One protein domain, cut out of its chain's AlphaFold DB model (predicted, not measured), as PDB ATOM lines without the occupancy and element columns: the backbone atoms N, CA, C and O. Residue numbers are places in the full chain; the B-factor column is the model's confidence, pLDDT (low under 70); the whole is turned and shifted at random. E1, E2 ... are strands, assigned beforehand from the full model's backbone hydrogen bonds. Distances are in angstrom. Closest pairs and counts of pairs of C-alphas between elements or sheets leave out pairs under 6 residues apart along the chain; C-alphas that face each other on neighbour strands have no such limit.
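This is residues 23 to 103 of the 619 residues of an uncharacterized protein of Macrostomum lignano (UniProt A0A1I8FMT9). With little regular structure, the domain is a small sandwich of two sheets, E1-E2-E3-E4 and E5-E6-E7, only partly face to face, with E5 near E1 and E2. The 81 printed residues hold no named helix and seven strands, E1 to E7 in chain order, with 31 residues: all strand, both sheets antiparallel. It is compact, radius of gyration of the C-alphas 11.7 A, spanning 33 by 26 by 22 A.

E1 (residues 26 to 30), E2 (33 to 37), E3 (44 to 47) and E4 (63 to 67) form a meander, each strand the antiparallel neighbour of the one before; N 28 and O 35 are 2.9 A apart, N 34 and O 46 2.9 A, N 47 and O 63 3.0 A, within hydrogen-bond range. E5 (78 to 81), E6 (86 to 89) and E7 (95 to 98) form another, with N 80 and O 87 at 2.8 A and N 88 and O 96 at 2.9 A. The closest C-alphas of E1 and E5, Arg 30 and Arg 81, are 6.7 A apart.

E1, 13.8 A long, begins at C-alpha 26 (-54.054, -29.257, -40.905); E2 is 13.7 A long. E7 ends at C-alpha 98 (-45.036, -13.370, -39.708).

The printed part has no cut. The link E3 to E4 is long. Residues 23 to 25, 41, 71 to 73 and 100 to 103 are under 70 in pLDDT.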
ATOM      1  N   SER A  23     -48.679 -35.826 -46.533       52.47
ATOM      2  CA  SER A  23     -49.020 -35.261 -45.232       52.47
ATOM      3  C   SER A  23     -50.478 -34.791 -45.238       52.47
ATOM      4  O   SER A  23     -50.933 -34.100 -46.148       52.47
ATOM      5  N   SER A  24     -51.253 -35.206 -44.236       57.81
ATOM      6  CA  SER A  24     -52.653 -34.775 -44.134       57.81
ATOM      7  C   SER A  24     -52.730 -33.255 -43.930       57.81
ATOM      8  O   SER A  24     -51.865 -32.700 -43.253       57.81
ATOM      9  N   PRO A  25     -53.742 -32.558 -44.477       67.44
ATOM     10  CA  PRO A  25     -53.891 -31.121 -44.275       67.44
ATOM     11  C   PRO A  25     -54.295 -30.800 -42.827       67.44
ATOM     12  O   PRO A  25     -55.114 -31.500 -42.228       67.44
ATOM     13  N   TRP A  26     -53.778 -29.696 -42.280       78.75
ATOM     14  CA  TRP A  26     -54.054 -29.257 -40.905       78.75
ATOM     15  C   TRP A  26     -54.611 -27.828 -40.873       78.75
ATOM     16  O   TRP A  26     -54.149 -26.938 -41.589       78.75
ATOM     17  N   ILE A  27     -55.590 -27.580 -39.999       84.50
ATOM     18  CA  ILE A  27     -56.254 -26.275 -39.844       84.50
ATOM     19  C   ILE A  27     -55.962 -25.714 -38.451       84.50
ATOM     20  O   ILE A  27     -56.192 -26.386 -37.447       84.50
ATOM     21  N   LEU A  28     -55.533 -24.450 -38.373       82.00
ATOM     22  CA  LEU A  28     -55.317 -23.750 -37.106       82.00
ATOM     23  C   LEU A  28     -56.046 -22.400 -37.054       82.00
ATOM     24  O   LEU A  28     -55.773 -21.470 -37.817       82.00
ATOM     25  N   ARG A  29     -56.955 -22.265 -36.083       83.25
ATOM     26  CA  ARG A  29     -57.815 -21.088 -35.879       83.25
ATOM     27  C   ARG A  29     -57.480 -20.374 -34.570       83.25
ATOM     28  O   ARG A  29     -57.264 -21.020 -33.548       83.25
ATOM     29  N   ARG A  30     -57.488 -19.034 -34.560       79.00
ATOM     30  CA  ARG A  30     -57.353 -18.244 -33.321       79.00
ATOM     31  C   ARG A  30     -58.062 -16.893 -33.421       79.00
ATOM     32  O   ARG A  30     -57.768 -16.112 -34.320       79.00
ATOM     33  N   ARG A  31     -58.957 -16.606 -32.465       81.81
ATOM     34  CA  ARG A  31     -59.878 -15.452 -32.498       81.81
ATOM     35  C   ARG A  31     -60.567 -15.338 -33.872       81.81
ATOM     36  O   ARG A  31     -61.325 -16.241 -34.217       81.81
ATOM     37  N   ALA A  32     -60.306 -14.276 -34.631       81.38
ATOM     38  CA  ALA A  32     -60.978 -13.965 -35.892       81.38
ATOM     39  C   ALA A  32     -60.303 -14.567 -37.144       81.38
ATOM     40  O   ALA A  32     -60.811 -14.389 -38.246       81.38
ATOM     41  N   ASN A  33     -59.179 -15.285 -36.997       80.56
ATOM     42  CA  ASN A  33     -58.328 -15.648 -38.135       80.56
ATOM     43  C   ASN A  33     -58.064 -17.163 -38.207       80.56
ATOM     44  O   ASN A  33     -57.926 -17.831 -37.175       80.56
ATOM     45  N   ALA A  34     -57.892 -17.688 -39.423       86.44
ATOM     46  CA  ALA A  34     -57.544 -19.083 -39.705       86.44
ATOM     47  C   ALA A  34     -56.306 -19.199 -40.616       86.44
ATOM     48  O   ALA A  34     -56.016 -18.306 -41.415       86.44
ATOM     49  N   VAL A  35     -55.546 -20.277 -40.444       86.75
ATOM     50  CA  VAL A  35     -54.510 -20.733 -41.381       86.75
ATOM     51  C   VAL A  35     -54.810 -22.190 -41.698       86.75
ATOM     52  O   VAL A  35     -55.177 -22.947 -40.796       86.75
ATOM     53  N   MET A  36     -54.657 -22.568 -42.957       89.38
ATOM     54  CA  MET A  36     -54.775 -23.936 -43.432       89.38
ATOM     55  C   MET A  36     -53.459 -24.323 -44.099       89.38
ATOM     56  O   MET A  36     -53.032 -23.684 -45.059       89.38
ATOM     57  N   VAL A  37     -52.813 -25.360 -43.578       86.12
ATOM     58  CA  VAL A  37     -51.663 -25.994 -44.219       86.12
ATOM     59  C   VAL A  37     -52.217 -27.121 -45.082       86.12
ATOM     60  O   VAL A  37     -52.818 -28.062 -44.562       86.12
ATOM     61  N   ALA A  38     -52.089 -26.980 -46.398       81.38
ATOM     62  CA  ALA A  38     -52.513 -27.992 -47.356       81.38
ATOM     63  C   ALA A  38     -51.444 -29.089 -47.503       81.38
ATOM     64  O   ALA A  38     -50.262 -28.841 -47.290       81.38
ATOM     65  N   ALA A  39     -51.868 -30.286 -47.924       73.19
ATOM     66  CA  ALA A  39     -50.994 -31.434 -48.210       73.19
ATOM     67  C   ALA A  39     -49.983 -31.187 -49.353       73.19
ATOM     68  O   ALA A  39     -49.048 -31.957 -49.551       73.19
ATOM     69  N   VAL A  40     -50.207 -30.131 -50.138       75.69
ATOM     70  CA  VAL A  40     -49.334 -29.645 -51.205       75.69
ATOM     71  C   VAL A  40     -49.194 -28.132 -50.992       75.69
ATOM     72  O   VAL A  40     -50.227 -27.472 -50.850       75.69
ATOM     73  N   PRO A  41     -47.974 -27.566 -50.924       69.56
ATOM     74  CA  PRO A  41     -47.792 -26.123 -50.783       69.56
ATOM     75  C   PRO A  41     -48.311 -25.369 -52.026       69.56
ATOM     76  O   PRO A  41     -48.315 -25.932 -53.123       69.56
ATOM     77  N   PRO A  42     -48.721 -24.092 -51.896       75.31
ATOM     78  CA  PRO A  42     -48.531 -23.214 -50.738       75.31
ATOM     79  C   PRO A  42     -49.596 -23.358 -49.634       75.31
ATOM     80  O   PRO A  42     -50.722 -23.794 -49.864       75.31
ATOM     81  N   GLY A  43     -49.250 -22.917 -48.418       74.25
ATOM     82  CA  GLY A  43     -50.218 -22.732 -47.331       74.25
ATOM     83  C   GLY A  43     -51.235 -21.617 -47.627       74.25
ATOM     84  O   GLY A  43     -50.975 -20.719 -48.425       74.25
ATOM     85  N   VAL A  44     -52.399 -21.656 -46.972       83.06
ATOM     86  CA  VAL A  44     -53.544 -20.779 -47.278       83.06
ATOM     87  C   VAL A  44     -54.018 -20.010 -46.039       83.06
ATOM     88  O   VAL A  44     -54.196 -20.566 -44.953       83.06
ATOM     89  N   TRP A  45     -54.258 -18.708 -46.208       82.19
ATOM     90  CA  TRP A  45     -54.516 -17.740 -45.138       82.19
ATOM     91  C   TRP A  45     -55.918 -17.127 -45.235       82.19
ATOM     92  O   TRP A  45     -56.386 -16.838 -46.334       82.19
ATOM     93  N   LEU A  46     -56.582 -16.895 -44.092       81.50
ATOM     94  CA  LEU A  46     -57.905 -16.251 -44.038       81.50
ATOM     95  C   LEU A  46     -58.126 -15.446 -42.735       81.50
ATOM     96  O   LEU A  46     -57.639 -15.822 -41.658       81.50
ATOM     97  N   GLY A  47     -58.897 -14.357 -42.817       88.44
ATOM     98  CA  GLY A  47     -59.288 -13.500 -41.687       88.44
ATOM     99  C   GLY A  47     -58.506 -12.183 -41.578       88.44
ATOM    100  O   GLY A  47     -57.899 -11.725 -42.544       88.44
ATOM    101  N   LEU A  48     -58.545 -11.547 -40.402       84.12
ATOM    102  CA  LEU A  48     -58.018 -10.188 -40.186       84.12
ATOM    103  C   LEU A  48     -56.492 -10.093 -40.405       84.12
ATOM    104  O   LEU A  48     -55.749 -10.937 -39.897       84.12
ATOM    105  N   ASN A  49     -56.001  -9.047 -41.085       89.38
ATOM    106  CA  ASN A  49     -54.557  -8.815 -41.285       89.38
ATOM    107  C   ASN A  49     -54.014  -7.556 -40.576       89.38
ATOM    108  O   ASN A  49     -52.946  -7.050 -40.914       89.38
ATOM    109  N   ASP A  50     -54.713  -7.069 -39.551       84.69
ATOM    110  CA  ASP A  50     -54.449  -5.803 -38.842       84.69
ATOM    111  C   ASP A  50     -52.991  -5.663 -38.354       84.69
ATOM    112  O   ASP A  50     -52.409  -4.585 -38.399       84.69
ATOM    113  N   TYR A  51     -52.362  -6.776 -37.956       83.69
ATOM    114  CA  TYR A  51     -50.970  -6.836 -37.475       83.69
ATOM    115  C   TYR A  51     -49.985  -7.487 -38.473       83.69
ATOM    116  O   TYR A  51     -48.876  -7.870 -38.099       83.69
ATOM    117  N   GLY A  52     -50.395  -7.687 -39.731       86.44
ATOM    118  CA  GLY A  52     -49.679  -8.520 -40.706       86.44
ATOM    119  C   GLY A  52     -49.592 -10.041 -40.417       86.44
ATOM    120  O   GLY A  52     -48.654 -10.665 -40.916       86.44
ATOM    121  N   PRO A  53     -50.475 -10.699 -39.623       82.38
ATOM    122  CA  PRO A  53     -50.331 -12.117 -39.266       82.38
ATOM    123  C   PRO A  53     -50.610 -13.106 -40.413       82.38
ATOM    124  O   PRO A  53     -50.653 -14.312 -40.141       82.38
ATOM    125  N   ALA A  54     -50.879 -12.636 -41.635       83.50
ATOM    126  CA  ALA A  54     -51.017 -13.441 -42.853       83.50
ATOM    127  C   ALA A  54     -49.824 -13.308 -43.825       83.50
ATOM    128  O   ALA A  54     -49.917 -13.765 -44.959       83.50
ATOM    129  N   GLY A  55     -48.739 -12.619 -43.440       83.06
ATOM    130  CA  GLY A  55     -47.559 -12.392 -44.300       83.06
ATOM    131  C   GLY A  55     -47.785 -11.444 -45.491       83.06
ATOM    132  O   GLY A  55     -46.835 -11.013 -46.140       83.06
ATOM    133  N   CYS A  56     -49.036 -11.070 -45.762       79.19
ATOM    134  CA  CYS A  56     -49.410 -10.145 -46.822       79.19
ATOM    135  C   CYS A  56     -49.055  -8.698 -46.441       79.19
ATOM    136  O   CYS A  56     -49.342  -8.254 -45.327       79.19
ATOM    137  N   TRP A  57     -48.457  -7.965 -47.387       71.88
ATOM    138  CA  TRP A  57     -47.891  -6.623 -47.177       71.88
ATOM    139  C   TRP A  57     -48.948  -5.540 -46.899       71.88
ATOM    140  O   TRP A  57     -48.640  -4.530 -46.270       71.88
ATOM    141  N   GLN A  58     -50.199  -5.756 -47.317       78.50
ATOM    142  CA  GLN A  58     -51.320  -4.863 -47.022       78.50
ATOM    143  C   GLN A  58     -51.868  -5.140 -45.614       78.50
ATOM    144  O   GLN A  58     -52.567  -6.129 -45.381       78.50
ATOM    145  N   GLN A  59     -51.544  -4.262 -44.666       78.81
ATOM    146  CA  GLN A  59     -52.110  -4.287 -43.314       78.81
ATOM    147  C   GLN A  59     -53.517  -3.664 -43.290       78.81
ATOM    148  O   GLN A  59     -53.913  -2.959 -44.215       78.81
ATOM    149  N   GLY A  60     -54.286  -3.927 -42.230       82.88
ATOM    150  CA  GLY A  60     -55.578  -3.268 -41.977       82.88
ATOM    151  C   GLY A  60     -56.759  -3.706 -42.859       82.88
ATOM    152  O   GLY A  60     -57.896  -3.385 -42.530       82.88
ATOM    153  N   ARG A  61     -56.537  -4.474 -43.935       85.62
ATOM    154  CA  ARG A  61     -57.612  -5.104 -44.724       85.62
ATOM    155  C   ARG A  61     -57.774  -6.586 -44.340       85.62
ATOM    156  O   ARG A  61     -56.776  -7.305 -44.284       85.62
ATOM    157  N   PRO A  62     -58.995  -7.075 -44.055       86.88
ATOM    158  CA  PRO A  62     -59.233  -8.486 -43.760       86.88
ATOM    159  C   PRO A  62     -59.288  -9.333 -45.041       86.88
ATOM    160  O   PRO A  62     -59.916  -8.955 -46.028       86.88
ATOM    161  N   HIS A  63     -58.690 -10.525 -45.012       87.38
ATOM    162  CA  HIS A  63     -58.771 -11.487 -46.112       87.38
ATOM    163  C   HIS A  63     -60.095 -12.252 -46.019       87.38
ATOM    164  O   HIS A  63     -60.219 -13.203 -45.243       87.38
ATOM    165  N   ALA A  64     -61.089 -11.805 -46.791       88.19
ATOM    166  CA  ALA A  64     -62.410 -12.434 -46.873       88.19
ATOM    167  C   ALA A  64     -62.396 -13.761 -47.656       88.19
ATOM    168  O   ALA A  64     -63.134 -14.685 -47.317       88.19
ATOM    169  N   LYS A  65     -61.540 -13.869 -48.682       91.25
ATOM    170  CA  LYS A  65     -61.282 -15.109 -49.433       91.25
ATOM    171  C   LYS A  65     -59.973 -15.760 -48.958       91.25
ATOM    172  O   LYS A  65     -59.093 -15.037 -48.487       91.25
ATOM    173  N   PRO A  66     -59.812 -17.091 -49.087       90.12
ATOM    174  CA  PRO A  66     -58.546 -17.754 -48.794       90.12
ATOM    175  C   PRO A  66     -57.468 -17.295 -49.788       90.12
ATOM    176  O   PRO A  66     -57.699 -17.332 -50.994       90.12
ATOM    177  N   SER A  67     -56.300 -16.875 -49.302       87.62
ATOM    178  CA  SER A  67     -55.185 -16.411 -50.145       87.62
ATOM    179  C   SER A  67     -53.862 -17.061 -49.748       87.62
ATOM    180  O   SER A  67     -53.589 -17.218 -48.559       87.62
ATOM    181  N   GLY A  68     -53.027 -17.413 -50.727       84.88
ATOM    182  CA  GLY A  68     -51.655 -17.868 -50.480       84.88
ATOM    183  C   GLY A  68     -50.701 -16.715 -50.115       84.88
ATOM    184  O   GLY A  68     -51.021 -15.551 -50.359       84.88
ATOM    185  N   PRO A  69     -49.527 -17.005 -49.528       79.31
ATOM    186  CA  PRO A  69     -48.487 -16.017 -49.268       79.31
ATOM    187  C   PRO A  69     -47.701 -15.716 -50.556       79.31
ATOM    188  O   PRO A  69     -46.865 -16.509 -50.979       79.31
ATOM    189  N   ASN A  70     -47.909 -14.542 -51.164       71.56
ATOM    190  CA  ASN A  70     -47.333 -14.170 -52.476       71.56
ATOM    191  C   ASN A  70     -45.792 -14.266 -52.614       71.56
ATOM    192  O   ASN A  70     -45.289 -14.124 -53.726       71.56
ATOM    193  N   LYS A  71     -45.033 -14.451 -51.522       68.81
ATOM    194  CA  LYS A  71     -43.562 -14.572 -51.534       68.81
ATOM    195  C   LYS A  71     -43.022 -15.909 -50.996       68.81
ATOM    196  O   LYS A  71     -41.836 -16.170 -51.157       68.81
ATOM    197  N   GLU A  72     -43.849 -16.767 -50.397       63.06
ATOM    198  CA  GLU A  72     -43.396 -18.037 -49.807       63.06
ATOM    199  C   GLU A  72     -43.757 -19.206 -50.739       63.06
ATOM    200  O   GLU A  72     -44.831 -19.795 -50.646       63.06
ATOM    201  N   ARG A  73     -42.836 -19.540 -51.659       67.06
ATOM    202  CA  ARG A  73     -42.866 -20.797 -52.441       67.06
ATOM    203  C   ARG A  73     -42.236 -21.988 -51.703       67.06
ATOM    204  O   ARG A  73     -42.238 -23.095 -52.232       67.06
ATOM    205  N   GLN A  74     -41.662 -21.763 -50.521       75.25
ATOM    206  CA  GLN A  74     -41.127 -22.833 -49.682       75.25
ATOM    207  C   GLN A  74     -42.260 -23.757 -49.212       75.25
ATOM    208  O   GLN A  74     -43.416 -23.339 -49.099       75.25
ATOM    209  N   SER A  75     -41.921 -25.017 -48.926       82.88
ATOM    210  CA  SER A  75     -42.851 -25.916 -48.237       82.88
ATOM    211  C   SER A  75     -43.257 -25.316 -46.888       82.88
ATOM    212  O   SER A  75     -42.567 -24.460 -46.341       82.88
ATOM    213  N   CYS A  76     -44.400 -25.737 -46.361       86.69
ATOM    214  CA  CYS A  76     -44.885 -25.340 -45.044       86.69
ATOM    215  C   CYS A  76     -45.282 -26.611 -44.296       86.69
ATOM    216  O   CYS A  76     -46.425 -27.043 -44.397       86.69
ATOM    217  N   GLU A  77     -44.352 -27.223 -43.566       87.69
ATOM    218  CA  GLU A  77     -44.620 -28.440 -42.788       87.69
ATOM    219  C   GLU A  77     -45.657 -28.202 -41.685       87.69
ATOM    220  O   GLU A  77     -46.553 -29.017 -41.464       87.69
ATOM    221  N   SER A  78     -45.550 -27.078 -40.967       89.38
ATOM    222  CA  SER A  78     -46.496 -26.743 -39.901       89.38
ATOM    223  C   SER A  78     -46.576 -25.243 -39.613       89.38
ATOM    224  O   SER A  78     -45.739 -24.440 -40.019       89.38
ATOM    225  N   CYS A  79     -47.628 -24.832 -38.901       90.81
ATOM    226  CA  CYS A  79     -47.892 -23.429 -38.593       90.81
ATOM    227  C   CYS A  79     -48.471 -23.269 -37.179       90.81
ATOM    228  O   CYS A  79     -49.388 -23.993 -36.791       90.81
ATOM    229  N   LEU A  80     -47.995 -22.271 -36.421       89.31
ATOM    230  CA  LEU A  80     -48.472 -21.951 -35.068       89.31
ATOM    231  C   LEU A  80     -48.924 -20.487 -34.938       89.31
ATOM    232  O   LEU A  80     -48.131 -19.540 -34.902       89.31
ATOM    233  N   ARG A  81     -50.238 -20.282 -34.793       88.00
ATOM    234  CA  ARG A  81     -50.862 -18.955 -34.705       88.00
ATOM    235  C   ARG A  81     -51.009 -18.448 -33.266       88.00
ATOM    236  O   ARG A  81     -51.553 -19.105 -32.375       88.00
ATOM    237  N   ALA A  82     -50.561 -17.216 -33.046       85.75
ATOM    238  CA  ALA A  82     -50.766 -16.428 -31.832       85.75
ATOM    239  C   ALA A  82     -51.779 -15.292 -32.088       85.75
ATOM    240  O   ALA A  82     -52.267 -15.128 -33.200       85.75
ATOM    241  N   GLN A  83     -52.144 -14.522 -31.057       83.00
ATOM    242  CA  GLN A  83     -53.225 -13.519 -31.151       83.00
ATOM    243  C   GLN A  83     -52.962 -12.367 -32.141       83.00
ATOM    244  O   GLN A  83     -53.921 -11.734 -32.561       83.00
ATOM    245  N   ARG A  84     -51.695 -12.078 -32.471       85.56
ATOM    246  CA  ARG A  84     -51.278 -10.971 -33.362       85.56
ATOM    247  C   ARG A  84     -50.150 -11.351 -34.340       85.56
ATOM    248  O   ARG A  84     -49.536 -10.477 -34.930       85.56
ATOM    249  N   HIS A  85     -49.789 -12.632 -34.428       87.31
ATOM    250  CA  HIS A  85     -48.599 -13.094 -35.157       87.31
ATOM    251  C   HIS A  85     -48.689 -14.589 -35.487       87.31
ATOM    252  O   HIS A  85     -49.300 -15.349 -34.730       87.31
ATOM    253  N   THR A  86     -48.028 -15.037 -36.556       89.25
ATOM    254  CA  THR A  86     -47.985 -16.457 -36.963       89.25
ATOM    255  C   THR A  86     -46.543 -16.968 -37.032       89.25
ATOM    256  O   THR A  86     -45.618 -16.180 -37.174       89.25
ATOM    257  N   LEU A  87     -46.321 -18.239 -36.712       91.06
ATOM    258  CA  LEU A  87     -45.056 -18.948 -36.909       91.06
ATOM    259  C   LEU A  87     -45.291 -19.930 -38.051       91.06
ATOM    260  O   LEU A  87     -46.318 -20.610 -38.016       91.06
ATOM    261  N   VAL A  88     -44.375 -20.016 -39.001       91.94
ATOM    262  CA  VAL A  88     -44.387 -21.037 -40.053       91.94
ATOM    263  C   VAL A  88     -43.096 -21.832 -39.916       91.94
ATOM    264  O   VAL A  88     -42.023 -21.247 -39.814       91.94
ATOM    265  N   LEU A  89     -43.201 -23.155 -39.855       90.81
ATOM    266  CA  LEU A  89     -42.070 -24.054 -40.047       90.81
ATOM    267  C   LEU A  89     -42.085 -24.465 -41.511       90.81
ATOM    268  O   LEU A  89     -43.053 -25.078 -41.966       90.81
ATOM    269  N   ALA A  90     -41.054 -24.041 -42.235       88.31
ATOM    270  CA  ALA A  90     -40.894 -24.355 -43.647       88.31
ATOM    271  C   ALA A  90     -40.247 -25.736 -43.823       88.31
ATOM    272  O   ALA A  90     -40.731 -26.549 -44.606       88.31
ATOM    273  N   ASP A  91     -39.215 -25.989 -43.015       87.00
ATOM    274  CA  ASP A  91     -38.555 -27.273 -42.797       87.00
ATOM    275  C   ASP A  91     -38.058 -27.357 -41.334       87.00
ATOM    276  O   ASP A  91     -38.255 -26.425 -40.540       87.00
ATOM    277  N   GLU A  92     -37.377 -28.447 -40.963       82.81
ATOM    278  CA  GLU A  92     -36.799 -28.650 -39.625       82.81
ATOM    279  C   GLU A  92     -35.953 -27.461 -39.117       82.81
ATOM    280  O   GLU A  92     -35.952 -27.152 -37.915       82.81
ATOM    281  N   ARG A  93     -35.228 -26.794 -40.021       86.31
ATOM    282  CA  ARG A  93     -34.232 -25.751 -39.739       86.31
ATOM    283  C   ARG A  93     -34.854 -24.355 -39.815       86.31
ATOM    284  O   ARG A  93     -34.573 -23.514 -38.957       86.31
ATOM    285  N   HIS A  94     -35.724 -24.106 -40.791       88.00
ATOM    286  CA  HIS A  94     -36.255 -22.779 -41.105       88.00
ATOM    287  C   HIS A  94     -37.603 -22.485 -40.431       88.00
ATOM    288  O   HIS A  94     -38.657 -23.026 -40.771       88.00
ATOM    289  N   CYS A  95     -37.568 -21.547 -39.481       87.38
ATOM    290  CA  CYS A  95     -38.703 -21.136 -38.657       87.38
ATOM    291  C   CYS A  95     -39.030 -19.650 -38.903       87.38
ATOM    292  O   CYS A  95     -38.437 -18.759 -38.292       87.38
ATOM    293  N   LEU A  96     -39.961 -19.378 -39.818       88.94
ATOM    294  CA  LEU A  96     -40.331 -18.036 -40.271       88.94
ATOM    295  C   LEU A  96     -41.333 -17.364 -39.313       88.94
ATOM    296  O   LEU A  96     -42.244 -18.001 -38.763       88.94
ATOM    297  N   TRP A  97     -41.194 -16.047 -39.117       86.19
ATOM    298  CA  TRP A  97     -42.048 -15.265 -38.216       86.19
ATOM    299  C   TRP A  97     -42.821 -14.157 -38.941       86.19
ATOM    300  O   TRP A  97     -42.255 -13.158 -39.368       86.19
ATOM    301  N   LEU A  98     -44.149 -14.303 -39.009       85.88
ATOM    302  CA  LEU A  98     -45.036 -13.370 -39.708       85.88
ATOM    303  C   LEU A  98     -45.748 -12.418 -38.727       85.88
ATOM    304  O   LEU A  98     -46.736 -12.795 -38.075       85.88
ATOM    305  N   ARG A  99     -45.213 -11.192 -38.619       82.50
ATOM    306  CA  ARG A  99     -45.814  -9.965 -38.045       82.50
ATOM    307  C   ARG A  99     -44.943  -8.747 -38.407       82.50
ATOM    308  O   ARG A  99     -43.725  -8.842 -38.317       82.50
ATOM    309  N   LYS A 100     -45.544  -7.577 -38.675       58.34
ATOM    310  CA  LYS A 100     -44.813  -6.290 -38.620       58.34
ATOM    311  C   LYS A 100     -44.720  -5.822 -37.162       58.34
ATOM    312  O   LYS A 100     -45.737  -5.736 -36.468       58.34
ATOM    313  N   ASN A 101     -43.507  -5.572 -36.681       59.75
ATOM    314  CA  ASN A 101     -43.238  -5.273 -35.276       59.75
ATOM    315  C   ASN A 101     -43.095  -3.757 -35.074       59.75
ATOM    316  O   ASN A 101     -42.009  -3.215 -35.226       59.75
ATOM    317  N   SER A 102     -44.206  -3.078 -34.784       45.22
ATOM    318  CA  SER A 102     -44.296  -1.610 -34.704       45.22
ATOM    319  C   SER A 102     -43.556  -0.987 -33.518       45.22
ATOM    320  O   SER A 102     -43.114   0.150 -33.615       45.22
ATOM    321  N   ASP A 103     -43.423  -1.721 -32.412       37.41
ATOM    322  CA  ASP A 103     -43.233  -1.107 -31.088       37.41
ATOM    323  C   ASP A 103     -41.818  -1.310 -30.509       37.41
ATOM    324  O   ASP A 103     -41.525  -0.833 -29.416       37.41
TER     325      ASP A 103